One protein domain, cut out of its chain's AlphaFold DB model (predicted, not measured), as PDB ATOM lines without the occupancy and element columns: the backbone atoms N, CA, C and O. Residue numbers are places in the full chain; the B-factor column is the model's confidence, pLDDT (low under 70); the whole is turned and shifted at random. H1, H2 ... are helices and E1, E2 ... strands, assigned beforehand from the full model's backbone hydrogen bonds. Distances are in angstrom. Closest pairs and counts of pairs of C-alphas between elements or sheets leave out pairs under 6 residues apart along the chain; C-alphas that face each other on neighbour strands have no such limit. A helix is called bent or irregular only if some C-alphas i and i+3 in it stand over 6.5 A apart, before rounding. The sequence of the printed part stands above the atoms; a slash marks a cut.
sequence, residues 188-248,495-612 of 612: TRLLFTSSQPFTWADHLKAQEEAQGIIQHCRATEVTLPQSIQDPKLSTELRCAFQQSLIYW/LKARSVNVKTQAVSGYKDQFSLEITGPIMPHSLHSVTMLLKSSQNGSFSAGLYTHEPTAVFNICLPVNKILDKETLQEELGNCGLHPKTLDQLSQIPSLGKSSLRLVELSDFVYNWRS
ATOM      1  N   THR A 188     222.150 289.668 265.276       94.00
ATOM      2  CA  THR A 188     221.034 288.739 265.516       94.00
ATOM      3  C   THR A 188     221.516 287.369 265.981       94.00
ATOM      4  O   THR A 188     220.790 286.654 266.677       94.00
ATOM      5  N   ARG A 189     222.743 287.009 265.585       94.75
ATOM      6  CA  ARG A 189     223.388 285.735 265.886       94.75
ATOM      7  C   ARG A 189     224.909 285.901 265.874       94.75
ATOM      8  O   ARG A 189     225.446 286.571 264.994       94.75
ATOM      9  N   LEU A 190     225.586 285.273 266.829       95.00
ATOM     10  CA  LEU A 190     227.037 285.088 266.867       95.00
ATOM     11  C   LEU A 190     227.330 283.594 266.789       95.00
ATOM     12  O   LEU A 190     226.678 282.811 267.480       95.00
ATOM     13  N   LEU A 191     228.312 283.213 265.983       94.06
ATOM     14  CA  LEU A 191     228.815 281.850 265.898       94.06
ATOM     15  C   LEU A 191     230.314 281.858 266.167       94.06
ATOM     16  O   LEU A 191     231.101 282.181 265.283       94.06
ATOM     17  N   PHE A 192     230.705 281.492 267.379       93.06
ATOM     18  CA  PHE A 192     232.106 281.309 267.724       93.06
ATOM     19  C   PHE A 192     232.540 279.890 267.401       93.06
ATOM     20  O   PHE A 192     231.787 278.950 267.651       93.06
ATOM     21  N   THR A 193     233.755 279.725 266.889       91.12
ATOM     22  CA  THR A 193     234.399 278.425 266.736       91.12
ATOM     23  C   THR A 193     235.812 278.452 267.302       91.12
ATOM     24  O   THR A 193     236.518 279.453 267.200       91.12
ATOM     25  N   SER A 194     236.214 277.361 267.946       90.75
ATOM     26  CA  SER A 194     237.510 277.232 268.611       90.75
ATOM     27  C   SER A 194     237.999 275.787 268.560       90.75
ATOM     28  O   SER A 194     237.213 274.849 268.394       90.75
ATOM     29  N   SER A 195     239.310 275.606 268.712       86.06
ATOM     30  CA  SER A 195     239.935 274.301 268.949       86.06
ATOM     31  C   SER A 195     239.721 273.807 270.383       86.06
ATOM     32  O   SER A 195     239.814 272.607 270.636       86.06
ATOM     33  N   GLN A 196     239.411 274.707 271.322       85.69
ATOM     34  CA  GLN A 196     239.110 274.380 272.714       85.69
ATOM     35  C   GLN A 196     237.596 274.296 272.973       85.69
ATOM     36  O   GLN A 196     236.807 275.005 272.345       85.69
ATOM     37  N   PRO A 197     237.155 273.435 273.909       85.75
ATOM     38  CA  PRO A 197     235.739 273.218 274.170       85.75
ATOM     39  C   PRO A 197     235.068 274.349 274.954       85.75
ATOM     40  O   PRO A 197     235.527 274.761 276.020       85.75
ATOM     41  N   PHE A 198     233.859 274.721 274.529       88.19
ATOM     42  CA  PHE A 198     232.969 275.653 275.237       88.19
ATOM     43  C   PHE A 198     232.166 275.000 276.376       88.19
ATOM     44  O   PHE A 198     231.099 275.472 276.749       88.19
ATOM     45  N   THR A 199     232.666 273.914 276.975       84.56
ATOM     46  CA  THR A 199     231.938 273.169 278.030       84.56
ATOM     47  C   THR A 199     231.630 273.998 279.280       84.56
ATOM     48  O   THR A 199     230.763 273.627 280.069       84.56
ATOM     49  N   TRP A 200     232.330 275.116 279.467       86.81
ATOM     50  CA  TRP A 200     232.086 276.090 280.525       86.81
ATOM     51  C   TRP A 200     230.877 277.001 280.242       86.81
ATOM     52  O   TRP A 200     230.375 277.613 281.178       86.81
ATOM     53  N   ALA A 201     230.388 277.085 279.003       86.50
ATOM     54  CA  ALA A 201     229.167 277.813 278.656       86.50
ATOM     55  C   ALA A 201     227.903 276.945 278.826       86.50
ATOM     56  O   ALA A 201     226.802 277.477 278.972       86.50
ATOM     57  N   ASP A 202     228.062 275.619 278.863       83.25
ATOM     58  CA  ASP A 202     226.978 274.662 279.088       83.25
ATOM     59  C   ASP A 202     226.713 274.390 280.578       83.25
ATOM     60  O   ASP A 202     227.595 274.514 281.439       83.25
ATOM     61  N   HIS A 203     225.483 273.940 280.861       82.31
ATOM     62  CA  HIS A 203     225.030 273.444 282.168       82.31
ATOM     63  C   HIS A 203     225.454 274.350 283.337       82.31
ATOM     64  O   HIS A 203     226.178 273.936 284.248       82.31
ATOM     65  N   LEU A 204     225.041 275.617 283.291       84.62
ATOM     66  CA  LEU A 204     225.283 276.586 284.360       84.62
ATOM     67  C   LEU A 204     224.588 276.166 285.654       84.62
ATOM     68  O   LEU A 204     223.444 275.709 285.642       84.62
ATOM     69  N   LYS A 205     225.294 276.280 286.783       89.19
ATOM     70  CA  LYS A 205     224.687 276.022 288.091       89.19
ATOM     71  C   LYS A 205     223.752 277.181 288.421       89.19
ATOM     72  O   LYS A 205     224.091 278.332 288.164       89.19
ATOM     73  N   ALA A 206     222.650 276.897 289.111       91.44
ATOM     74  CA  ALA A 206     221.689 277.925 289.530       91.44
ATOM     75  C   ALA A 206     222.339 279.076 290.330       91.44
ATOM     76  O   ALA A 206     221.929 280.225 290.212       91.44
ATOM     77  N   GLN A 207     223.381 278.784 291.118       92.12
ATOM     78  CA  GLN A 207     224.140 279.807 291.844       92.12
ATOM     79  C   GLN A 207     224.929 280.738 290.907       92.12
ATOM     80  O   GLN A 207     225.003 281.933 291.169       92.12
ATOM     81  N   GLU A 208     225.514 280.204 289.832       91.44
ATOM     82  CA  GLU A 208     226.306 280.971 288.857       91.44
ATOM     83  C   GLU A 208     225.394 281.874 288.014       91.44
ATOM     84  O   GLU A 208     225.701 283.044 287.802       91.44
ATOM     85  N   GLU A 209     224.232 281.354 287.609       90.88
ATOM     86  CA  GLU A 209     223.188 282.120 286.920       90.88
ATOM     87  C   GLU A 209     222.657 283.263 287.795       90.88
ATOM     88  O   GLU A 209     222.651 284.422 287.377       90.88
ATOM     89  N   ALA A 210     222.287 282.966 289.046       92.56
ATOM     90  CA  ALA A 210     221.810 283.980 289.982       92.56
ATOM     91  C   ALA A 210     222.869 285.063 290.247       92.56
ATOM     92  O   ALA A 210     222.547 286.252 290.279       92.56
ATOM     93  N   GLN A 211     224.134 284.668 290.404       92.88
ATOM     94  CA  GLN A 211     225.229 285.607 290.623       92.88
ATOM     95  C   GLN A 211     225.464 286.498 289.395       92.88
ATOM     96  O   GLN A 211     225.592 287.710 289.565       92.88
ATOM     97  N   GLY A 212     225.455 285.940 288.180       91.75
ATOM     98  CA  GLY A 212     225.597 286.711 286.939       91.75
ATOM     99  C   GLY A 212     224.474 287.736 286.738       91.75
ATOM    100  O   GLY A 212     224.736 288.883 286.378       91.75
ATOM    101  N   ILE A 213     223.228 287.371 287.070       92.38
ATOM    102  CA  ILE A 213     222.085 288.299 287.041       92.38
ATOM    103  C   ILE A 213     222.290 289.465 288.013       92.38
ATOM    104  O   ILE A 213     222.075 290.626 287.660       92.38
ATOM    105  N   ILE A 214     222.710 289.174 289.246       93.00
ATOM    106  CA  ILE A 214     222.956 290.211 290.250       93.00
ATOM    107  C   ILE A 214     224.136 291.101 289.849       93.00
ATOM    108  O   ILE A 214     224.056 292.316 290.036       93.00
ATOM    109  N   GLN A 215     225.195 290.529 289.276       91.44
ATOM    110  CA  GLN A 215     226.343 291.281 288.768       91.44
ATOM    111  C   GLN A 215     225.941 292.234 287.644       91.44
ATOM    112  O   GLN A 215     226.347 293.391 287.679       91.44
ATOM    113  N   HIS A 216     225.081 291.803 286.715       91.44
ATOM    114  CA  HIS A 216     224.535 292.682 285.676       91.44
ATOM    115  C   HIS A 216     223.713 293.829 286.259       91.44
ATOM    116  O   HIS A 216     223.961 294.993 285.959       91.44
ATOM    117  N   CYS A 217     222.768 293.521 287.150       90.06
ATOM    118  CA  CYS A 217     221.912 294.535 287.773       90.06
ATOM    119  C   CYS A 217     222.693 295.545 288.626       90.06
ATOM    120  O   CYS A 217     222.267 296.689 288.762       90.06
ATOM    121  N   ARG A 218     223.813 295.125 289.223       89.38
ATOM    122  CA  ARG A 218     224.706 295.985 290.012       89.38
ATOM    123  C   ARG A 218     225.826 296.609 289.189       89.38
ATOM    124  O   ARG A 218     226.630 297.326 289.773       89.38
ATOM    125  N   ALA A 219     225.905 296.292 287.899       85.12
ATOM    126  CA  ALA A 219     227.021 296.655 287.042       85.12
ATOM    127  C   ALA A 219     228.392 296.377 287.685       85.12
ATOM    128  O   ALA A 219     229.283 297.221 287.713       85.12
ATOM    129  N   THR A 220     228.535 295.189 288.274       84.06
ATOM    130  CA  THR A 220     229.790 294.794 288.910       84.06
ATOM    131  C   THR A 220     230.850 294.596 287.839       84.06
ATOM    132  O   THR A 220     230.646 293.832 286.891       84.06
ATOM    133  N   GLU A 221     231.978 295.281 287.995       81.25
ATOM    134  CA  GLU A 221     233.140 295.070 287.147       81.25
ATOM    135  C   GLU A 221     233.709 293.672 287.403       81.25
ATOM    136  O   GLU A 221     233.989 293.296 288.544       81.25
ATOM    137  N   VAL A 222     233.865 292.891 286.333       80.56
ATOM    138  CA  VAL A 222     234.496 291.573 286.397       80.56
ATOM    139  C   VAL A 222     235.762 291.601 285.560       80.56
ATOM    140  O   VAL A 222     235.707 291.617 284.333       80.56
ATOM    141  N   THR A 223     236.907 291.590 286.239       79.62
ATOM    142  CA  THR A 223     238.218 291.469 285.601       79.62
ATOM    143  C   THR A 223     238.673 290.019 285.673       79.62
ATOM    144  O   THR A 223     238.852 289.477 286.760       79.62
ATOM    145  N   LEU A 224     238.873 289.394 284.515       81.06
ATOM    146  CA  LEU A 224     239.398 288.034 284.414       81.06
ATOM    147  C   LEU A 224     240.894 288.038 284.073       81.06
ATOM    148  O   LEU A 224     241.375 288.974 283.425       81.06
ATOM    149  N   PRO A 225     241.637 286.983 284.456       80.31
ATOM    150  CA  PRO A 225     243.026 286.821 284.043       80.31
ATOM    151  C   PRO A 225     243.146 286.659 282.518       80.31
ATOM    152  O   PRO A 225     242.196 286.286 281.825       80.31
ATOM    153  N   GLN A 226     244.344 286.927 281.989       75.19
ATOM    154  CA  GLN A 226     244.633 286.865 280.547       75.19
ATOM    155  C   GLN A 226     244.475 285.458 279.952       75.19
ATOM    156  O   GLN A 226     244.115 285.333 278.786       75.19
ATOM    157  N   SER A 227     244.717 284.410 280.744       77.38
ATOM    158  CA  SER A 227     244.509 283.016 280.354       77.38
ATOM    159  C   SER A 227     244.008 282.220 281.558       77.38
ATOM    160  O   SER A 227     244.580 282.305 282.648       77.38
ATOM    161  N   ILE A 228     242.912 281.485 281.376       82.44
ATOM    162  CA  ILE A 228     242.316 280.626 282.404       82.44
ATOM    163  C   ILE A 228     242.706 279.181 282.092       82.44
ATOM    164  O   ILE A 228     242.319 278.658 281.052       82.44
ATOM    165  N   GLN A 229     243.435 278.528 283.005       73.38
ATOM    166  CA  GLN A 229     243.896 277.145 282.817       73.38
ATOM    167  C   GLN A 229     242.727 276.148 282.722       73.38
ATOM    168  O   GLN A 229     242.716 275.319 281.820       73.38
ATOM    169  N   ASP A 230     241.711 276.288 283.590       81.31
ATOM    170  CA  ASP A 230     240.507 275.444 283.603       81.31
ATOM    171  C   ASP A 230     239.209 276.276 283.519       81.31
ATOM    172  O   ASP A 230     238.577 276.576 284.542       81.31
ATOM    173  N   PRO A 231     238.740 276.623 282.304       81.81
ATOM    174  CA  PRO A 231     237.535 277.436 282.111       81.81
ATOM    175  C   PRO A 231     236.278 276.861 282.776       81.81
ATOM    176  O   PRO A 231     235.414 277.599 283.241       81.81
ATOM    177  N   LYS A 232     236.168 275.530 282.866       82.75
ATOM    178  CA  LYS A 232     234.999 274.848 283.444       82.75
ATOM    179  C   LYS A 232     234.889 275.006 284.964       82.75
ATOM    180  O   LYS A 232     233.784 274.934 285.497       82.75
ATOM    181  N   LEU A 233     236.013 275.186 285.656       83.81
ATOM    182  CA  LEU A 233     236.059 275.313 287.116       83.81
ATOM    183  C   LEU A 233     235.986 276.773 287.578       83.81
ATOM    184  O   LEU A 233     235.665 277.026 288.739       83.81
ATOM    185  N   SER A 234     236.237 277.729 286.678       86.50
ATOM    186  CA  SER A 234     236.147 279.156 286.979       86.50
ATOM    187  C   SER A 234     234.689 279.599 287.115       86.50
ATOM    188  O   SER A 234     233.965 279.776 286.132       86.50
ATOM    189  N   THR A 235     234.250 279.800 288.357       88.06
ATOM    190  CA  THR A 235     232.931 280.368 288.659       88.06
ATOM    191  C   THR A 235     232.832 281.817 288.185       88.06
ATOM    192  O   THR A 235     231.794 282.212 287.668       88.06
ATOM    193  N   GLU A 236     233.915 282.589 288.290       90.00
ATOM    194  CA  GLU A 236     233.987 283.987 287.848       90.00
ATOM    195  C   GLU A 236     233.721 284.130 286.346       90.00
ATOM    196  O   GLU A 236     232.872 284.933 285.959       90.00
ATOM    197  N   LEU A 237     234.358 283.302 285.507       90.69
ATOM    198  CA  LEU A 237     234.117 283.274 284.060       90.69
ATOM    199  C   LEU A 237     232.651 282.966 283.742       90.69
ATOM    200  O   LEU A 237     232.042 283.609 282.890       90.69
ATOM    201  N   ARG A 238     232.079 281.976 284.432       91.56
ATOM    202  CA  ARG A 238     230.709 281.503 284.200       91.56
ATOM    203  C   ARG A 238     229.669 282.544 284.610       91.56
ATOM    204  O   ARG A 238     228.718 282.775 283.865       91.56
ATOM    205  N   CYS A 239     229.879 283.224 285.735       92.50
ATOM    206  CA  CYS A 239     229.047 284.346 286.166       92.50
ATOM    207  C   CYS A 239     229.173 285.547 285.210       92.50
ATOM    208  O   CYS A 239     228.157 286.099 284.791       92.50
ATOM    209  N   ALA A 240     230.394 285.898 284.788       92.19
ATOM    210  CA  ALA A 240     230.643 286.989 283.839       92.19
ATOM    211  C   ALA A 240     230.031 286.720 282.456       92.19
ATOM    212  O   ALA A 240     229.515 287.627 281.794       92.19
ATOM    213  N   PHE A 241     230.040 285.458 282.023       93.44
ATOM    214  CA  PHE A 241     229.345 285.033 280.816       93.44
ATOM    215  C   PHE A 241     227.842 285.259 280.933       93.44
ATOM    216  O   PHE A 241     227.260 285.858 280.039       93.44
ATOM    217  N   GLN A 242     227.225 284.870 282.054       93.19
ATOM    218  CA  GLN A 242     225.806 285.139 282.295       93.19
ATOM    219  C   GLN A 242     225.490 286.635 282.325       93.19
ATOM    220  O   GLN A 242     224.544 287.060 281.669       93.19
ATOM    221  N   GLN A 243     226.319 287.442 282.989       92.69
ATOM    222  CA  GLN A 243     226.201 288.901 282.979       92.69
ATOM    223  C   GLN A 243     226.206 289.465 281.547       92.69
ATOM    224  O   GLN A 243     225.376 290.300 281.206       92.69
ATOM    225  N   SER A 244     227.091 288.966 280.681       92.75
ATOM    226  CA  SER A 244     227.252 289.464 279.304       92.75
ATOM    227  C   SER A 244     226.090 289.120 278.366       92.75
ATOM    228  O   SER A 244     225.973 289.711 277.292       92.75
ATOM    229  N   LEU A 245     225.234 288.166 278.746       94.31
ATOM    230  CA  LEU A 245     224.069 287.755 277.959       94.31
ATOM    231  C   LEU A 245     222.806 288.557 278.289       94.31
ATOM    232  O   LEU A 245     221.797 288.398 277.599       94.31
ATOM    233  N   ILE A 246     222.820 289.382 279.334       94.75
ATOM    234  CA  ILE A 246     221.628 290.088 279.798       94.75
ATOM    235  C   ILE A 246     221.490 291.433 279.087       94.75
ATOM    236  O   ILE A 246     222.451 292.172 278.895       94.75
ATOM    237  N   TYR A 247     220.257 291.771 278.720       94.75
ATOM    238  CA  TYR A 247     219.908 293.064 278.147       94.75
ATOM    239  C   TYR A 247     218.529 293.535 278.616       94.75
ATOM    240  O   TYR A 247     217.700 292.744 279.075       94.75
ATOM    241  N   TRP A 248     218.263 294.835 278.481       94.88
ATOM    242  CA  TRP A 248     216.991 295.441 278.868       94.88
ATOM    243  C   TRP A 248     216.150 295.771 277.641       94.88
ATOM    244  O   TRP A 248     216.627 296.414 276.704       94.88
ATOM    245  N   LEU A 495     220.019 286.648 276.277       94.69
ATOM    246  CA  LEU A 495     220.417 286.065 275.003       94.69
ATOM    247  C   LEU A 495     220.472 284.538 275.121       94.69
ATOM    248  O   LEU A 495     220.863 283.979 276.146       94.69
ATOM    249  N   LYS A 496     220.086 283.843 274.050       93.12
ATOM    250  CA  LYS A 496     220.082 282.377 274.020       93.12
ATOM    251  C   LYS A 496     221.455 281.884 273.593       93.12
ATOM    252  O   LYS A 496     221.792 282.017 272.421       93.12
ATOM    253  N   ALA A 497     222.209 281.305 274.520       93.06
ATOM    254  CA  ALA A 497     223.483 280.655 274.238       93.06
ATOM    255  C   ALA A 497     223.313 279.132 274.103       93.06
ATOM    256  O   ALA A 497     222.558 278.515 274.856       93.06
ATOM    257  N   ARG A 498     224.007 278.524 273.139       89.75
ATOM    258  CA  ARG A 498     224.072 277.074 272.923       89.75
ATOM    259  C   ARG A 498     225.467 276.700 272.437       89.75
ATOM    260  O   ARG A 498     225.876 277.190 271.389       89.75
ATOM    261  N   SER A 499     226.152 275.783 273.113       87.69
ATOM    262  CA  SER A 499     227.349 275.151 272.547       87.69
ATOM    263  C   SER A 499     227.028 273.852 271.821       87.69
ATOM    264  O   SER A 499     226.122 273.101 272.184       87.69
ATOM    265  N   VAL A 500     227.769 273.612 270.745       83.25
ATOM    266  CA  VAL A 500     227.686 272.417 269.909       83.25
ATOM    267  C   VAL A 500     229.103 271.981 269.560       83.25
ATOM    268  O   VAL A 500     229.937 272.791 269.159       83.25
ATOM    269  N   ASN A 501     229.371 270.683 269.676       80.25
ATOM    270  CA  ASN A 501     230.650 270.098 269.292       80.25
ATOM    271  C   ASN A 501     230.519 269.552 267.869       80.25
ATOM    272  O   ASN A 501     229.694 268.668 267.628       80.25
ATOM    273  N   VAL A 502     231.312 270.075 266.938       74.88
ATOM    274  CA  VAL A 502     231.305 269.667 265.530       74.88
ATOM    275  C   VAL A 502     232.629 268.979 265.221       74.88
ATOM    276  O   VAL A 502     233.695 269.457 265.583       74.88
ATOM    277  N   LYS A 503     232.586 267.829 264.552       71.81
ATOM    278  CA  LYS A 503     233.803 267.184 264.046       71.81
ATOM    279  C   LYS A 503     233.975 267.589 262.592       71.81
ATOM    280  O   LYS A 503     233.205 267.140 261.747       71.81
ATOM    281  N   THR A 504     234.950 268.444 262.308       62.75
ATOM    282  CA  THR A 504     235.221 268.917 260.948       62.75
ATOM    283  C   THR A 504     236.299 268.034 260.324       62.75
ATOM    284  O   THR A 504     237.371 267.827 260.898       62.75
ATOM    285  N   GLN A 505     236.027 267.481 259.142       53.31
ATOM    286  CA  GLN A 505     236.994 266.673 258.404       53.31
ATOM    287  C   GLN A 505     237.971 267.607 257.674       53.31
ATOM    288  O   GLN A 505     237.587 268.313 256.745       53.31
ATOM    289  N   ALA A 506     239.227 267.654 258.119       55.53
ATOM    290  CA  ALA A 506     240.302 268.369 257.436       55.53
ATOM    291  C   ALA A 506     241.152 267.390 256.608       55.53
ATOM    292  O   ALA A 506     241.147 266.184 256.851       55.53
ATOM    293  N   VAL A 507     241.926 267.921 255.654       57.00
ATOM    294  CA  VAL A 507     242.785 267.152 254.724       57.00
ATOM    295  C   VAL A 507     243.785 266.230 255.452       57.00
ATOM    296  O   VAL A 507     244.217 265.229 254.895       57.00
ATOM    297  N   SER A 508     244.111 266.518 256.718       59.62
ATOM    298  CA  SER A 508     245.015 265.726 257.565       59.62
ATOM    299  C   SER A 508     244.332 264.945 258.706       59.62
ATOM    300  O   SER A 508     245.024 264.440 259.587       59.62
ATOM    301  N   GLY A 509     242.996 264.823 258.708       60.78
ATOM    302  CA  GLY A 509     242.224 264.046 259.692       60.78
ATOM    303  C   GLY A 509     241.000 264.781 260.260       60.78
ATOM    304  O   GLY A 509     240.764 265.955 259.972       60.78
ATOM    305  N   TYR A 510     240.205 264.089 261.086       63.28
ATOM    306  CA  TYR A 510     239.113 264.713 261.844       63.28
ATOM    307  C   TYR A 510     239.698 265.654 262.901       63.28
ATOM    308  O   TYR A 510     240.431 265.210 263.783       63.28
ATOM    309  N   LYS A 511     239.369 266.944 262.822       67.06
ATOM    310  CA  LYS A 511     239.654 267.910 263.883       67.06
ATOM    311  C   LYS A 511     238.351 268.226 264.605       67.06
ATOM    312  O   LYS A 511     237.365 268.618 263.980       67.06
ATOM    313  N   ASP A 512     238.350 268.039 265.920       73.56
ATOM    314  CA  ASP A 512     237.240 268.476 266.760       73.56
ATOM    315  C   ASP A 512     237.233 270.013 266.773       73.56
ATOM    316  O   ASP A 512     238.213 270.651 267.157       73.56
ATOM    317  N   GLN A 513     236.139 270.601 266.297       81.94
ATOM    318  CA  GLN A 513     235.894 272.034 266.289       81.94
ATOM    319  C   GLN A 513     234.684 272.321 267.172       81.94
ATOM    320  O   GLN A 513     233.556 271.884 266.933       81.94
ATOM    321  N   PHE A 514     234.916 273.066 268.236       88.75
ATOM    322  CA  PHE A 514     233.868 273.431 269.168       88.75
ATOM    323  C   PHE A 514     233.215 274.711 268.687       88.75
ATOM    324  O   PHE A 514     233.901 275.607 268.199       88.75
ATOM    325  N   SER A 515     231.895 274.798 268.816       90.69
ATOM    326  CA  SER A 515     231.132 275.973 268.415       90.69
ATOM    327  C   SER A 515     230.223 276.469 269.535       90.69
ATOM    328  O   SER A 515     229.658 275.672 270.285       90.69
ATOM    329  N   LEU A 516     230.098 277.787 269.661       93.12
ATOM    330  CA  LEU A 516     229.200 278.464 270.594       93.12
ATOM    331  C   LEU A 516     228.327 279.440 269.807       93.12
ATOM    332  O   LEU A 516     228.817 280.406 269.225       93.12
ATOM    333  N   GLU A 517     227.026 279.177 269.795       94.69
ATOM    334  CA  GLU A 517     226.019 280.016 269.163       94.69
ATOM    335  C   GLU A 517     225.326 280.893 270.209       94.69
ATOM    336  O   GLU A 517     224.818 280.387 271.209       94.69
ATOM    337  N   ILE A 518     225.262 282.201 269.961       95.69
ATOM    338  CA  ILE A 518     224.509 283.160 270.779       95.69
ATOM    339  C   ILE A 518     223.487 283.857 269.885       95.69
ATOM    340  O   ILE A 518     223.859 284.451 268.877       95.69
ATOM    341  N   THR A 519     222.210 283.815 270.262       94.50
ATOM    342  CA  THR A 519     221.097 284.323 269.447       94.50
ATOM    343  C   THR A 519     220.222 285.298 270.234       94.50
ATOM    344  O   THR A 519     219.846 285.039 271.380       94.50
ATOM    345  N   GLY A 520     219.855 286.409 269.593       92.94
ATOM    346  CA  GLY A 520     219.038 287.484 270.162       92.94
ATOM    347  C   GLY A 520     219.509 288.867 269.692       92.94
ATOM    348  O   GLY A 520     220.320 288.938 268.775       92.94
ATOM    349  N   PRO A 521     219.003 289.970 270.272       94.19
ATOM    350  CA  PRO A 521     219.509 291.318 270.006       94.19
ATOM    351  C   PRO A 521     220.858 291.533 270.706       94.19
ATOM    352  O   PRO A 521     220.921 292.028 271.830       94.19
ATOM    353  N   ILE A 522     221.948 291.145 270.052       95.88
ATOM    354  CA  ILE A 522     223.298 291.353 270.578       95.88
ATOM    355  C   ILE A 522     223.710 292.798 270.304       95.88
ATOM    356  O   ILE A 522     223.886 293.207 269.155       95.88
ATOM    357  N   MET A 523     223.876 293.561 271.378       94.75
ATOM    358  CA  MET A 523     224.321 294.949 271.332       94.75
ATOM    359  C   MET A 523     225.859 295.067 271.351       94.75
ATOM    360  O   MET A 523     226.534 294.122 271.768       94.75
ATOM    361  N   PRO A 524     226.410 296.243 270.986       93.44
ATOM    362  CA  PRO A 524     227.859 296.479 270.950       93.44
ATOM    363  C   PRO A 524     228.603 296.082 272.236       93.44
ATOM    364  O   PRO A 524     229.599 295.361 272.179       93.44
ATOM    365  N   HIS A 525     228.083 296.466 273.409       93.31
ATOM    366  CA  HIS A 525     228.695 296.107 274.693       93.31
ATOM    367  C   HIS A 525     228.737 294.589 274.929       93.31
ATOM    368  O   HIS A 525     229.745 294.076 275.403       93.31
ATOM    369  N   SER A 526     227.666 293.863 274.584       93.44
ATOM    370  CA  SER A 526     227.580 292.412 274.774       93.44
ATOM    371  C   SER A 526     228.564 291.685 273.863       93.44
ATOM    372  O   SER A 526     229.208 290.735 274.302       93.44
ATOM    373  N   LEU A 527     228.711 292.147 272.613       93.19
ATOM    374  CA  LEU A 527     229.700 291.610 271.678       93.19
ATOM    375  C   LEU A 527     231.106 291.737 272.268       93.19
ATOM    376  O   LEU A 527     231.788 290.727 272.410       93.19
ATOM    377  N   HIS A 528     231.500 292.942 272.684       92.50
ATOM    378  CA  HIS A 528     232.826 293.165 273.256       92.50
ATOM    379  C   HIS A 528     233.058 292.357 274.538       92.50
ATOM    380  O   HIS A 528     234.091 291.700 274.665       92.50
ATOM    381  N   SER A 529     232.091 292.338 275.463       91.75
ATOM    382  CA  SER A 529     232.195 291.560 276.703       91.75
ATOM    383  C   SER A 529     232.378 290.066 276.430       91.75
ATOM    384  O   SER A 529     233.271 289.446 277.003       91.75
ATOM    385  N   VAL A 530     231.606 289.483 275.505       92.62
ATOM    386  CA  VAL A 530     231.773 288.074 275.115       92.62
ATOM    387  C   VAL A 530     233.131 287.845 274.453       92.62
ATOM    388  O   VAL A 530     233.823 286.899 274.813       92.62
ATOM    389  N   THR A 531     233.564 288.711 273.538       91.50
ATOM    390  CA  THR A 531     234.882 288.607 272.895       91.50
ATOM    391  C   THR A 531     236.021 288.661 273.925       91.50
ATOM    392  O   THR A 531     236.951 287.858 273.839       91.50
ATOM    393  N   MET A 532     235.935 289.522 274.947       89.81
ATOM    394  CA  MET A 532     236.901 289.557 276.054       89.81
ATOM    395  C   MET A 532     236.901 288.255 276.868       89.81
ATOM    396  O   MET A 532     237.968 287.710 277.150       89.81
ATOM    397  N   LEU A 533     235.723 287.718 277.198       90.44
ATOM    398  CA  LEU A 533     235.588 286.440 277.910       90.44
ATOM    399  C   LEU A 533     236.176 285.269 277.111       90.44
ATOM    400  O   LEU A 533     236.810 284.365 277.663       90.44
ATOM    401  N   LEU A 534     235.981 285.282 275.793       89.94
ATOM    402  CA  LEU A 534     236.518 284.276 274.886       89.94
ATOM    403  C   LEU A 534     238.029 284.390 274.721       89.94
ATOM    404  O   LEU A 534     238.705 283.365 274.708       89.94
ATOM    405  N   LYS A 535     238.576 285.610 274.702       88.75
ATOM    406  CA  LYS A 535     240.027 285.838 274.706       88.75
ATOM    407  C   LYS A 535     240.689 285.157 275.912       88.75
ATOM    408  O   LYS A 535     241.671 284.444 275.723       88.75
ATOM    409  N   SER A 536     240.107 285.291 277.107       87.31
ATOM    410  CA  SER A 536     240.611 284.649 278.333       87.31
ATOM    411  C   SER A 536     240.364 283.136 278.400       87.31
ATOM    412  O   SER A 536     241.206 282.400 278.912       87.31
ATOM    413  N   SER A 537     239.214 282.653 277.915       86.94
ATOM    414  CA  SER A 537     238.822 281.237 278.041       86.94
ATOM    415  C   SER A 537     239.333 280.325 276.925       86.94
ATOM    416  O   SER A 537     239.367 279.118 277.130       86.94
ATOM    417  N   GLN A 538     239.687 280.874 275.760       88.44
ATOM    418  CA  GLN A 538     240.177 280.132 274.588       88.44
ATOM    419  C   GLN A 538     241.676 280.368 274.336       88.44
ATOM    420  O   GLN A 538     242.161 280.180 273.221       88.44
ATOM    421  N   ASN A 539     242.404 280.839 275.356       82.81
ATOM    422  CA  ASN A 539     243.834 281.153 275.300       82.81
ATOM    423  C   ASN A 539     244.229 282.021 274.087       82.81
ATOM    424  O   ASN A 539     245.224 281.754 273.418       82.81
ATOM    425  N   GLY A 540     243.412 283.028 273.772       79.75
ATOM    426  CA  GLY A 540     243.698 283.961 272.685       79.75
ATOM    427  C   GLY A 540     243.515 283.419 271.262       79.75
ATOM    428  O   GLY A 540     244.014 284.061 270.342       79.75
ATOM    429  N   SER A 541     242.814 282.293 271.060       86.25
ATOM    430  CA  SER A 541     242.555 281.721 269.729       86.25
ATOM    431  C   SER A 541     241.080 281.347 269.522       86.25
ATOM    432  O   SER A 541     240.602 280.375 270.103       86.25
ATOM    433  N   PHE A 542     240.354 282.064 268.658       90.56
ATOM    434  CA  PHE A 542     238.997 281.694 268.222       90.56
ATOM    435  C   PHE A 542     238.617 282.401 266.916       90.56
ATOM    436  O   PHE A 542     239.136 283.467 266.612       90.56
ATOM    437  N   SER A 543     237.644 281.869 266.178       90.56
ATOM    438  CA  SER A 543     236.971 282.604 265.101       90.56
ATOM    439  C   SER A 543     235.511 282.880 265.456       90.56
ATOM    440  O   SER A 543     234.901 282.149 266.235       90.56
ATOM    441  N   ALA A 544     234.944 283.955 264.924       92.62
ATOM    442  CA  ALA A 544     233.593 284.411 265.196       92.62
ATOM    443  C   ALA A 544     232.920 284.878 263.902       92.62
ATOM    444  O   ALA A 544     233.321 285.878 263.309       92.62
ATOM    445  N   GLY A 545     231.873 284.171 263.485       92.75
ATOM    446  CA  GLY A 545     230.930 284.628 262.470       92.75
ATOM    447  C   GLY A 545     229.857 285.515 263.101       92.75
ATOM    448  O   GLY A 545     229.190 285.115 264.058       92.75
ATOM    449  N   LEU A 546     229.683 286.720 262.569       93.94
ATOM    450  CA  LEU A 546     228.797 287.751 263.099       93.94
ATOM    451  C   LEU A 546     227.668 288.023 262.100       93.94
ATOM    452  O   LEU A 546     227.906 288.482 260.985       93.94
ATOM    453  N   TYR A 547     226.425 287.762 262.503       93.19
ATOM    454  CA  TYR A 547     225.252 287.979 261.655       93.19
ATOM    455  C   TYR A 547     224.536 289.266 262.061       93.19
ATOM    456  O   TYR A 547     223.765 289.297 263.027       93.19
ATOM    457  N   THR A 548     224.792 290.335 261.317       92.25
ATOM    458  CA  THR A 548     224.250 291.672 261.579       92.25
ATOM    459  C   THR A 548     222.790 291.815 261.156       92.25
ATOM    460  O   THR A 548     222.342 291.230 260.173       92.25
ATOM    461  N   HIS A 549     222.031 292.636 261.884       92.19
ATOM    462  CA  HIS A 549     220.787 293.200 261.371       92.19
ATOM    463  C   HIS A 549     221.118 294.337 260.395       92.19
ATOM    464  O   HIS A 549     221.420 295.451 260.820       92.19
ATOM    465  N   GLU A 550     221.072 294.035 259.095       89.00
ATOM    466  CA  GLU A 550     221.533 294.906 257.999       89.00
ATOM    467  C   GLU A 550     221.120 296.391 258.108       89.00
ATOM    468  O   GLU A 550     221.985 297.253 257.955       89.00
ATOM    469  N   PRO A 551     219.869 296.751 258.479       88.31
ATOM    470  CA  PRO A 551     219.463 298.157 258.623       88.31
ATOM    471  C   PRO A 551     220.282 298.973 259.639       88.31
ATOM    472  O   PRO A 551     220.306 300.203 259.572       88.31
ATOM    473  N   THR A 552     220.938 298.298 260.587       91.38
ATOM    474  CA  THR A 552     221.752 298.917 261.645       91.38
ATOM    475  C   THR A 552     223.245 298.985 261.315       91.38
ATOM    476  O   THR A 552     223.986 299.617 262.063       91.38
ATOM    477  N   ALA A 553     223.701 298.390 260.204       90.19
ATOM    478  CA  ALA A 553     225.112 298.420 259.790       90.19
ATOM    479  C   ALA A 553     225.634 299.856 259.593       90.19
ATOM    480  O   ALA A 553     226.758 300.183 259.961       90.19
ATOM    481  N   VAL A 554     224.760 300.745 259.117       89.75
ATOM    482  CA  VAL A 554     225.049 302.158 258.829       89.75
ATOM    483  C   VAL A 554     225.378 302.978 260.078       89.75
ATOM    484  O   VAL A 554     225.899 304.082 259.980       89.75
ATOM    485  N   PHE A 555     225.112 302.475 261.284       90.75
ATOM    486  CA  PHE A 555     225.462 303.203 262.506       90.75
ATOM    487  C   PHE A 555     226.973 303.296 262.765       90.75
ATOM    488  O   PHE A 555     227.391 304.037 263.654       90.75
ATOM    489  N   ASN A 556     227.783 302.611 261.955       88.81
ATOM    490  CA  ASN A 556     229.241 302.643 261.994       88.81
ATOM    491  C   ASN A 556     229.890 303.804 261.226       88.81
ATOM    492  O   ASN A 556     231.114 303.844 261.086       88.81
ATOM    493  N   ILE A 557     229.099 304.753 260.727       85.50
ATOM    494  CA  ILE A 557     229.626 305.893 259.981       85.50
ATOM    495  C   ILE A 557     230.539 306.775 260.841       85.50
ATOM    496  O   ILE A 557     230.216 307.135 261.979       85.50
ATOM    497  N   CYS A 558     231.667 307.181 260.258       78.56
ATOM    498  CA  CYS A 558     232.525 308.212 260.825       78.56
ATOM    499  C   CYS A 558     231.786 309.550 260.757       78.56
ATOM    500  O   CYS A 558     231.452 310.026 259.672       78.56
ATOM    501  N   LEU A 559     231.530 310.165 261.906       77.00
ATOM    502  CA  LEU A 559     230.942 311.499 261.948       77.00
ATOM    503  C   LEU A 559     232.046 312.558 262.008       77.00
ATOM    504  O   LEU A 559     233.058 312.320 262.664       77.00
ATOM    505  N   PRO A 560     231.853 313.734 261.384       63.81
ATOM    506  CA  PRO A 560     232.805 314.828 261.506       63.81
ATOM    507  C   PRO A 560     232.931 315.241 262.979       63.81
ATOM    508  O   PRO A 560     231.940 315.606 263.627       63.81
ATOM    509  N   VAL A 561     234.157 315.120 263.494       63.88
ATOM    510  CA  VAL A 561     234.557 315.459 264.862       63.88
ATOM    511  C   VAL A 561     234.927 316.937 264.888       63.88
ATOM    512  O   VAL A 561     235.865 317.354 264.215       63.88
ATOM    513  N   ASN A 562     234.187 317.741 265.652       53.03
ATOM    514  CA  ASN A 562     234.405 319.189 265.692       53.03
ATOM    515  C   ASN A 562     235.460 319.614 266.731       53.03
ATOM    516  O   ASN A 562     235.945 320.743 266.657       53.03
ATOM    517  N   LYS A 563     235.818 318.748 267.696       56.41
ATOM    518  CA  LYS A 563     236.806 319.025 268.756       56.41
ATOM    519  C   LYS A 563     237.520 317.750 269.212       56.41
ATOM    520  O   LYS A 563     236.887 316.705 269.341       56.41
ATOM    521  N   ILE A 564     238.822 317.858 269.481       54.56
ATOM    522  CA  ILE A 564     239.593 316.827 270.189       54.56
ATOM    523  C   ILE A 564     239.076 316.800 271.629       54.56
ATOM    524  O   ILE A 564     238.983 317.846 272.267       54.56
ATOM    525  N   LEU A 565     238.676 315.623 272.098       59.78
ATOM    526  CA  LEU A 565     238.023 315.434 273.388       59.78
ATOM    527  C   LEU A 565     239.034 314.894 274.409       59.78
ATOM    528  O   LEU A 565     239.759 313.946 274.098       59.78
ATOM    529  N   ASP A 566     239.062 315.470 275.614       60.72
ATOM    530  CA  ASP A 566     239.891 314.982 276.724       60.72
ATOM    531  C   ASP A 566     239.357 313.625 277.199       60.72
ATOM    532  O   ASP A 566     238.303 313.535 277.827       60.72
ATOM    533  N   LYS A 567     240.070 312.548 276.851       64.31
ATOM    534  CA  LYS A 567     239.625 311.163 277.081       64.31
ATOM    535  C   LYS A 567     239.437 310.826 278.564       64.31
ATOM    536  O   LYS A 567     238.508 310.096 278.889       64.31
ATOM    537  N   GLU A 568     240.277 311.370 279.441       61.16
ATOM    538  CA  GLU A 568     240.279 311.059 280.878       61.16
ATOM    539  C   GLU A 568     239.007 311.566 281.574       61.16
ATOM    540  O   GLU A 568     238.313 310.800 282.240       61.16
ATOM    541  N   THR A 569     238.617 312.819 281.325       64.56
ATOM    542  CA  THR A 569     237.421 313.433 281.925       64.56
ATOM    543  C   THR A 569     236.134 312.711 281.513       64.56
ATOM    544  O   THR A 569     235.219 312.538 282.315       64.56
ATOM    545  N   LEU A 570     236.055 312.242 280.265       66.31
ATOM    546  CA  LEU A 570     234.889 311.499 279.774       66.31
ATOM    547  C   LEU A 570     234.785 310.109 280.385       66.31
ATOM    548  O   LEU A 570     233.677 309.626 280.610       66.31
ATOM    549  N   GLN A 571     235.926 309.457 280.605       64.25
ATOM    550  CA  GLN A 571     235.981 308.124 281.187       64.25
ATOM    551  C   GLN A 571     235.523 308.169 282.651       64.25
ATOM    552  O   GLN A 571     234.779 307.292 283.080       64.25
ATOM    553  N   GLU A 572     235.861 309.235 283.383       68.69
ATOM    554  CA  GLU A 572     235.335 309.487 284.730       68.69
ATOM    555  C   GLU A 572     233.823 309.766 284.728       68.69
ATOM    556  O   GLU A 572     233.083 309.219 285.548       68.69
ATOM    557  N   GLU A 573     233.325 310.569 283.784       76.12
ATOM    558  CA  GLU A 573     231.896 310.890 283.693       76.12
ATOM    559  C   GLU A 573     231.029 309.699 283.242       76.12
ATOM    560  O   GLU A 573     229.885 309.568 283.683       76.12
ATOM    561  N   LEU A 574     231.556 308.837 282.365       79.38
ATOM    562  CA  LEU A 574     230.886 307.627 281.870       79.38
ATOM    563  C   LEU A 574     231.151 306.395 282.746       79.38
ATOM    564  O   LEU A 574     230.440 305.401 282.607       79.38
ATOM    565  N   GLY A 575     232.110 306.445 283.675       74.06
ATOM    566  CA  GLY A 575     232.476 305.311 284.532       74.06
ATOM    567  C   GLY A 575     231.316 304.777 285.380       74.06
ATOM    568  O   GLY A 575     231.267 303.594 285.706       74.06
ATOM    569  N   ASN A 576     230.315 305.616 285.657       79.62
ATOM    570  CA  ASN A 576     229.117 305.244 286.414       79.62
ATOM    571  C   ASN A 576     227.982 304.655 285.558       79.62
ATOM    572  O   ASN A 576     226.911 304.357 286.086       79.62
ATOM    573  N   CYS A 577     228.171 304.474 284.246       80.62
ATOM    574  CA  CYS A 577     227.124 303.950 283.365       80.62
ATOM    575  C   CYS A 577     226.937 302.426 283.466       80.62
ATOM    576  O   CYS A 577     226.088 301.845 282.790       80.62
ATOM    577  N   GLY A 578     227.771 301.764 284.266       79.94
ATOM    578  CA  GLY A 578     227.646 300.352 284.574       79.94
ATOM    579  C   GLY A 578     228.114 299.382 283.484       79.94
ATOM    580  O   GLY A 578     227.687 298.226 283.458       79.94
ATOM    581  N   LEU A 579     228.983 299.840 282.580       86.12
ATOM    582  CA  LEU A 579     229.715 298.979 281.653       86.12
ATOM    583  C   LEU A 579     231.168 298.809 282.108       86.12
ATOM    584  O   LEU A 579     231.710 299.652 282.815       86.12
ATOM    585  N   HIS A 580     231.805 297.728 281.661       87.06
ATOM    586  CA  HIS A 580     233.227 297.499 281.908       87.06
ATOM    587  C   HIS A 580     234.072 298.619 281.253       87.06
ATOM    588  O   HIS A 580     233.814 298.937 280.087       87.06
ATOM    589  N   PRO A 581     235.107 299.174 281.920       86.62
ATOM    590  CA  PRO A 581     235.893 300.304 281.404       86.62
ATOM    591  C   PRO A 581     236.463 300.075 280.000       86.62
ATOM    592  O   PRO A 581     236.249 300.887 279.111       86.62
ATOM    593  N   LYS A 582     237.048 298.898 279.738       87.12
ATOM    594  CA  LYS A 582     237.527 298.518 278.389       87.12
ATOM    595  C   LYS A 582     236.441 298.566 277.306       87.12
ATOM    596  O   LYS A 582     236.715 298.954 276.174       87.12
ATOM    597  N   THR A 583     235.204 298.205 277.654       88.44
ATOM    598  CA  THR A 583     234.066 298.315 276.735       88.44
ATOM    599  C   THR A 583     233.754 299.778 276.440       88.44
ATOM    600  O   THR A 583     233.458 300.122 275.301       88.44
ATOM    601  N   LEU A 584     233.828 300.652 277.448       87.44
ATOM    602  CA  LEU A 584     233.631 302.090 277.267       87.44
ATOM    603  C   LEU A 584     234.743 302.726 276.444       87.44
ATOM    604  O   LEU A 584     234.443 303.535 275.568       87.44
ATOM    605  N   ASP A 585     235.986 302.313 276.659       87.12
ATOM    606  CA  ASP A 585     237.128 302.781 275.880       87.12
ATOM    607  C   ASP A 585     236.931 302.435 274.409       87.12
ATOM    608  O   ASP A 585     237.041 303.312 273.554       87.12
ATOM    609  N   GLN A 586     236.519 301.196 274.116       88.38
ATOM    610  CA  GLN A 586     236.199 300.772 272.757       88.38
ATOM    611  C   GLN A 586     235.037 301.583 272.160       88.38
ATOM    612  O   GLN A 586     235.139 302.069 271.037       88.38
ATOM    613  N   LEU A 587     233.939 301.781 272.898       87.69
ATOM    614  CA  LEU A 587     232.780 302.554 272.425       87.69
ATOM    615  C   LEU A 587     233.080 304.055 272.254       87.69
ATOM    616  O   LEU A 587     232.391 304.751 271.503       87.69
ATOM    617  N   SER A 588     234.101 304.568 272.936       86.44
ATOM    618  CA  SER A 588     234.550 305.958 272.810       86.44
ATOM    619  C   SER A 588     235.394 306.185 271.555       86.44
ATOM    620  O   SER A 588     235.476 307.319 271.072       86.44
ATOM    621  N   GLN A 589     235.979 305.124 270.982       85.12
ATOM    622  CA  GLN A 589     236.737 305.201 269.734       85.12
ATOM    623  C   GLN A 589     235.850 305.652 268.568       85.12
ATOM    624  O   GLN A 589     234.649 305.377 268.505       85.12
ATOM    625  N   ILE A 590     236.459 306.360 267.618       83.31
ATOM    626  CA  ILE A 590     235.777 306.778 266.393       83.31
ATOM    627  C   ILE A 590     235.518 305.516 265.552       83.31
ATOM    628  O   ILE A 590     236.468 304.780 265.279       83.31
ATOM    629  N   PRO A 591     234.266 305.251 265.134       83.69
ATOM    630  CA  PRO A 591     233.952 304.120 264.266       83.69
ATOM    631  C   PRO A 591     234.781 304.156 262.986       83.69
ATOM    632  O   PRO A 591     234.893 305.214 262.379       83.69
ATOM    633  N   SER A 592     235.337 303.019 262.569       81.75
ATOM    634  CA  SER A 592     236.175 302.897 261.363       81.75
ATOM    635  C   SER A 592     235.532 302.070 260.242       81.75
ATOM    636  O   SER A 592     236.044 302.051 259.126       81.75
ATOM    637  N   LEU A 593     234.402 301.403 260.511       80.06
ATOM    638  CA  LEU A 593     233.767 300.448 259.587       80.06
ATOM    639  C   LEU A 593     232.876 301.116 258.517       80.06
ATOM    640  O   LEU A 593     232.435 300.457 257.573       80.06
ATOM    641  N   GLY A 594     232.598 302.418 258.635       82.56
ATOM    642  CA  GLY A 594     231.837 303.174 257.640       82.56
ATOM    643  C   GLY A 594     230.394 302.679 257.490       82.56
ATOM    644  O   GLY A 594     229.614 302.725 258.436       82.56
ATOM    645  N   LYS A 595     230.015 302.240 256.282       81.38
ATOM    646  CA  LYS A 595     228.674 301.683 256.002       81.38
ATOM    647  C   LYS A 595     228.562 300.189 256.332       81.38
ATOM    648  O   LYS A 595     227.456 299.652 256.322       81.38
ATOM    649  N   SER A 596     229.689 299.530 256.582       85.31
ATOM    650  CA  SER A 596     229.769 298.087 256.779       85.31
ATOM    651  C   SER A 596     229.677 297.719 258.260       85.31
ATOM    652  O   SER A 596     229.688 298.567 259.154       85.31
ATOM    653  N   SER A 597     229.574 296.425 258.536       88.44
ATOM    654  CA  SER A 597     229.518 295.885 259.895       88.44
ATOM    655  C   SER A 597     230.423 294.671 259.989       88.44
ATOM    656  O   SER A 597     230.627 294.004 258.987       88.44
ATOM    657  N   LEU A 598     230.940 294.338 261.166       88.69
ATOM    658  CA  LEU A 598     231.790 293.158 261.298       88.69
ATOM    659  C   LEU A 598     231.016 291.888 260.921       88.69
ATOM    660  O   LEU A 598     229.925 291.654 261.454       88.69
ATOM    661  N   ARG A 599     231.604 291.081 260.027       89.31
ATOM    662  CA  ARG A 599     231.075 289.791 259.547       89.31
ATOM    663  C   ARG A 599     231.886 288.610 260.057       89.31
ATOM    664  O   ARG A 599     231.316 287.588 260.428       89.31
ATOM    665  N   LEU A 600     233.210 288.749 260.074       88.44
ATOM    666  CA  LEU A 600     234.129 287.721 260.549       88.44
ATOM    667  C   LEU A 600     235.179 288.362 261.448       88.44
ATOM    668  O   LEU A 600     235.763 289.380 261.087       88.44
ATOM    669  N   VAL A 601     235.426 287.749 262.598       89.06
ATOM    670  CA  VAL A 601     236.531 288.094 263.493       89.06
ATOM    671  C   VAL A 601     237.314 286.822 263.765       89.06
ATOM    672  O   VAL A 601     236.739 285.815 264.157       89.06
ATOM    673  N   GLU A 602     238.615 286.857 263.564       88.50
ATOM    674  CA  GLU A 602     239.541 285.780 263.869       88.50
ATOM    675  C   GLU A 602     240.577 286.318 264.847       88.50
ATOM    676  O   GLU A 602     241.263 287.296 264.572       88.50
ATOM    677  N   LEU A 603     240.648 285.712 266.022       87.69
ATOM    678  CA  LEU A 603     241.684 285.971 267.001       87.69
ATOM    679  C   LEU A 603     242.698 284.831 266.912       87.69
ATOM    680  O   LEU A 603     242.334 283.675 267.124       87.69
ATOM    681  N   SER A 604     243.950 285.170 266.622       83.00
ATOM    682  CA  SER A 604     245.090 284.250 266.602       83.00
ATOM    683  C   SER A 604     246.228 284.873 267.399       83.00
ATOM    684  O   SER A 604     246.562 286.034 267.168       83.00
ATOM    685  N   ASP A 605     246.802 284.137 268.351       81.44
ATOM    686  CA  ASP A 605     247.908 284.613 269.196       81.44
ATOM    687  C   ASP A 605     247.641 285.982 269.853       81.44
ATOM    688  O   ASP A 605     248.514 286.840 269.947       81.44
ATOM    689  N   PHE A 606     246.405 286.195 270.324       81.00
ATOM    690  CA  PHE A 606     245.931 287.451 270.927       81.00
ATOM    691  C   PHE A 606     245.882 288.675 269.987       81.00
ATOM    692  O   PHE A 606     245.574 289.774 270.466       81.00
ATOM    693  N   VAL A 607     246.086 288.485 268.681       82.38
ATOM    694  CA  VAL A 607     245.940 289.503 267.630       82.38
ATOM    695  C   VAL A 607     244.602 289.326 266.917       82.38
ATOM    696  O   VAL A 607     244.237 288.211 266.540       82.38
ATOM    697  N   TYR A 608     243.851 290.420 266.752       82.69
ATOM    698  CA  TYR A 608     242.577 290.401 266.035       82.69
ATOM    699  C   TYR A 608     242.792 290.639 264.541       82.69
ATOM    700  O   TYR A 608     243.355 291.651 264.134       82.69
ATOM    701  N   ASN A 609     242.228 289.747 263.738       84.69
ATOM    702  CA  ASN A 609     241.986 289.907 262.315       84.69
ATOM    703  C   ASN A 609     240.473 289.998 262.103       84.69
ATOM    704  O   ASN A 609     239.708 289.241 262.699       84.69
ATOM    705  N   TRP A 610     239.999 290.920 261.273       84.56
ATOM    706  CA  TRP A 610     238.562 291.090 261.058       84.56
ATOM    707  C   TRP A 610     238.232 291.396 259.599       84.56
ATOM    708  O   TRP A 610     239.068 291.876 258.840       84.56
ATOM    709  N   ARG A 611     236.994 291.085 259.204       83.75
ATOM    710  CA  ARG A 611     236.414 291.422 257.900       83.75
ATOM    711  C   ARG A 611     235.041 292.068 258.091       83.75
ATOM    712  O   ARG A 611     234.225 291.565 258.875       83.75
ATOM    713  N   SER A 612     234.803 293.166 257.374       79.12
ATOM    714  CA  SER A 612     233.552 293.946 257.360       79.12
ATOM    715  C   SER A 612     232.659 293.636 256.164       79.12
ATOM    716  O   SER A 612     233.242 293.391 255.087       79.12
TER     717      SER A 612
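AT A GLANCE: This is residues 188 to 248 and 495 to 612 of the 612 residues of the protein "DNA replication fork stabilization factor DONSON" of Felis catus (UniProt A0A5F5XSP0). A twisted, six-stranded sheet has helix H3 packed along one face, with H2 and then H1 beyond H3, farther from the sheet. H6 packs on the first part of H3 and H5 on H6, while the long hairpin E3-E4 reaches out at the opposite end of the long axis. The 179 printed residues, mixed in class, run E1 H1 H2 E2 E3 E4 H3 E5 H4 H5 H6 E6 E7, and the antiparallel sheet has the order E3 E4 E1 E5 E6 E7. The whole is compact, with a radius of gyration of the C-alphas of 17.2 A and spans of 56 by 40 by 29 A.

HOW THE PARTS SIT: E1, residues 188 to 194, is an inner strand between E4, residues 509 to 522, and E5, residues 542 to 548; N 190 and O 518 are 2.8 A apart, as are N 191 and O 545. H1, residues 206 to 217, touches H2, residues 235 to 244, at a steep tilt of 50 degrees, closest at the C-alphas of Gly 212 and Cys 239, 4.3 A. E2, residues 246 to 248, pairs with no named strand. Edge strand E3, residues 496 to 506, forms a hairpin with E4, N 498 and O 517 being 2.8 A apart; E4 bends by 53 degrees at residue 519. H3, residues 524 to 537, is on the sheet at a height over the sheet of 9.7 A, over E5 and along the strands. E4, H3 and E5 form a split strand-helix-strand unit, two strands running the same way with E1 between them, and its crossover is right-handed. H2 touches H3 at a shallow tilt of 20 degrees, opposite ways, closest at the C-alphas of Ser 244 and Ser 526, 5.4 A. H4, residues 550 to 556, touches no helix and is not on the sheet. H5, residues 567 to 577, touches H6, residues 581 to 588, at a steep tilt of 65 degrees, closest at the C-alphas of Gly 575 and Pro 581, 6.8 A. With residues 524 to 529 alone H3 touches H6, closest at the C-alphas of His 525 and Thr 583, 6.2 A. E6, residues 600 to 604, neighbours E5, with N 544 and O 601 2.7 A apart, and forms a hairpin with edge strand E7, residues 607 to 611, with N 602 and O 609 2.8 A apart. Every O i to N i+4 pair is within hydrogen-bond range in H1, H2, H3 and H6, against 5 of 7 in H5 and 0 of 3 in H4, where 3 of 4 O i to N i+3 pairs are.

IN THESE COORDINATES: E1 begins at C-alpha 188, (221.034, 288.739, 265.516), and spans 20.3 A. E3 spans 29.7 A, E4 35.0 A and H3 20.1 A, the last starting at C-alpha 524, (227.859, 296.479, 270.950). H4 and H5 are irregular, but only just: C-alphas 551 and 554 are 6.9 A apart, as are 573 and 576. E7 ends at C-alpha 611, (236.414, 291.422, 257.900).

THE WHOLE: The C-alphas of Gly 509 and Asn 562, the two farthest apart, are 56.0 A apart. Residues 249 to 494 are not printed, and C-alphas 248 and 495 are 10.7 A apart across the cut. The links E1 to H1, H1 to H2 and H6 to E6 are long. Mean pLDDT of the printed part is 84.4, with residues 504 to 511 and 560 to 572 under 70.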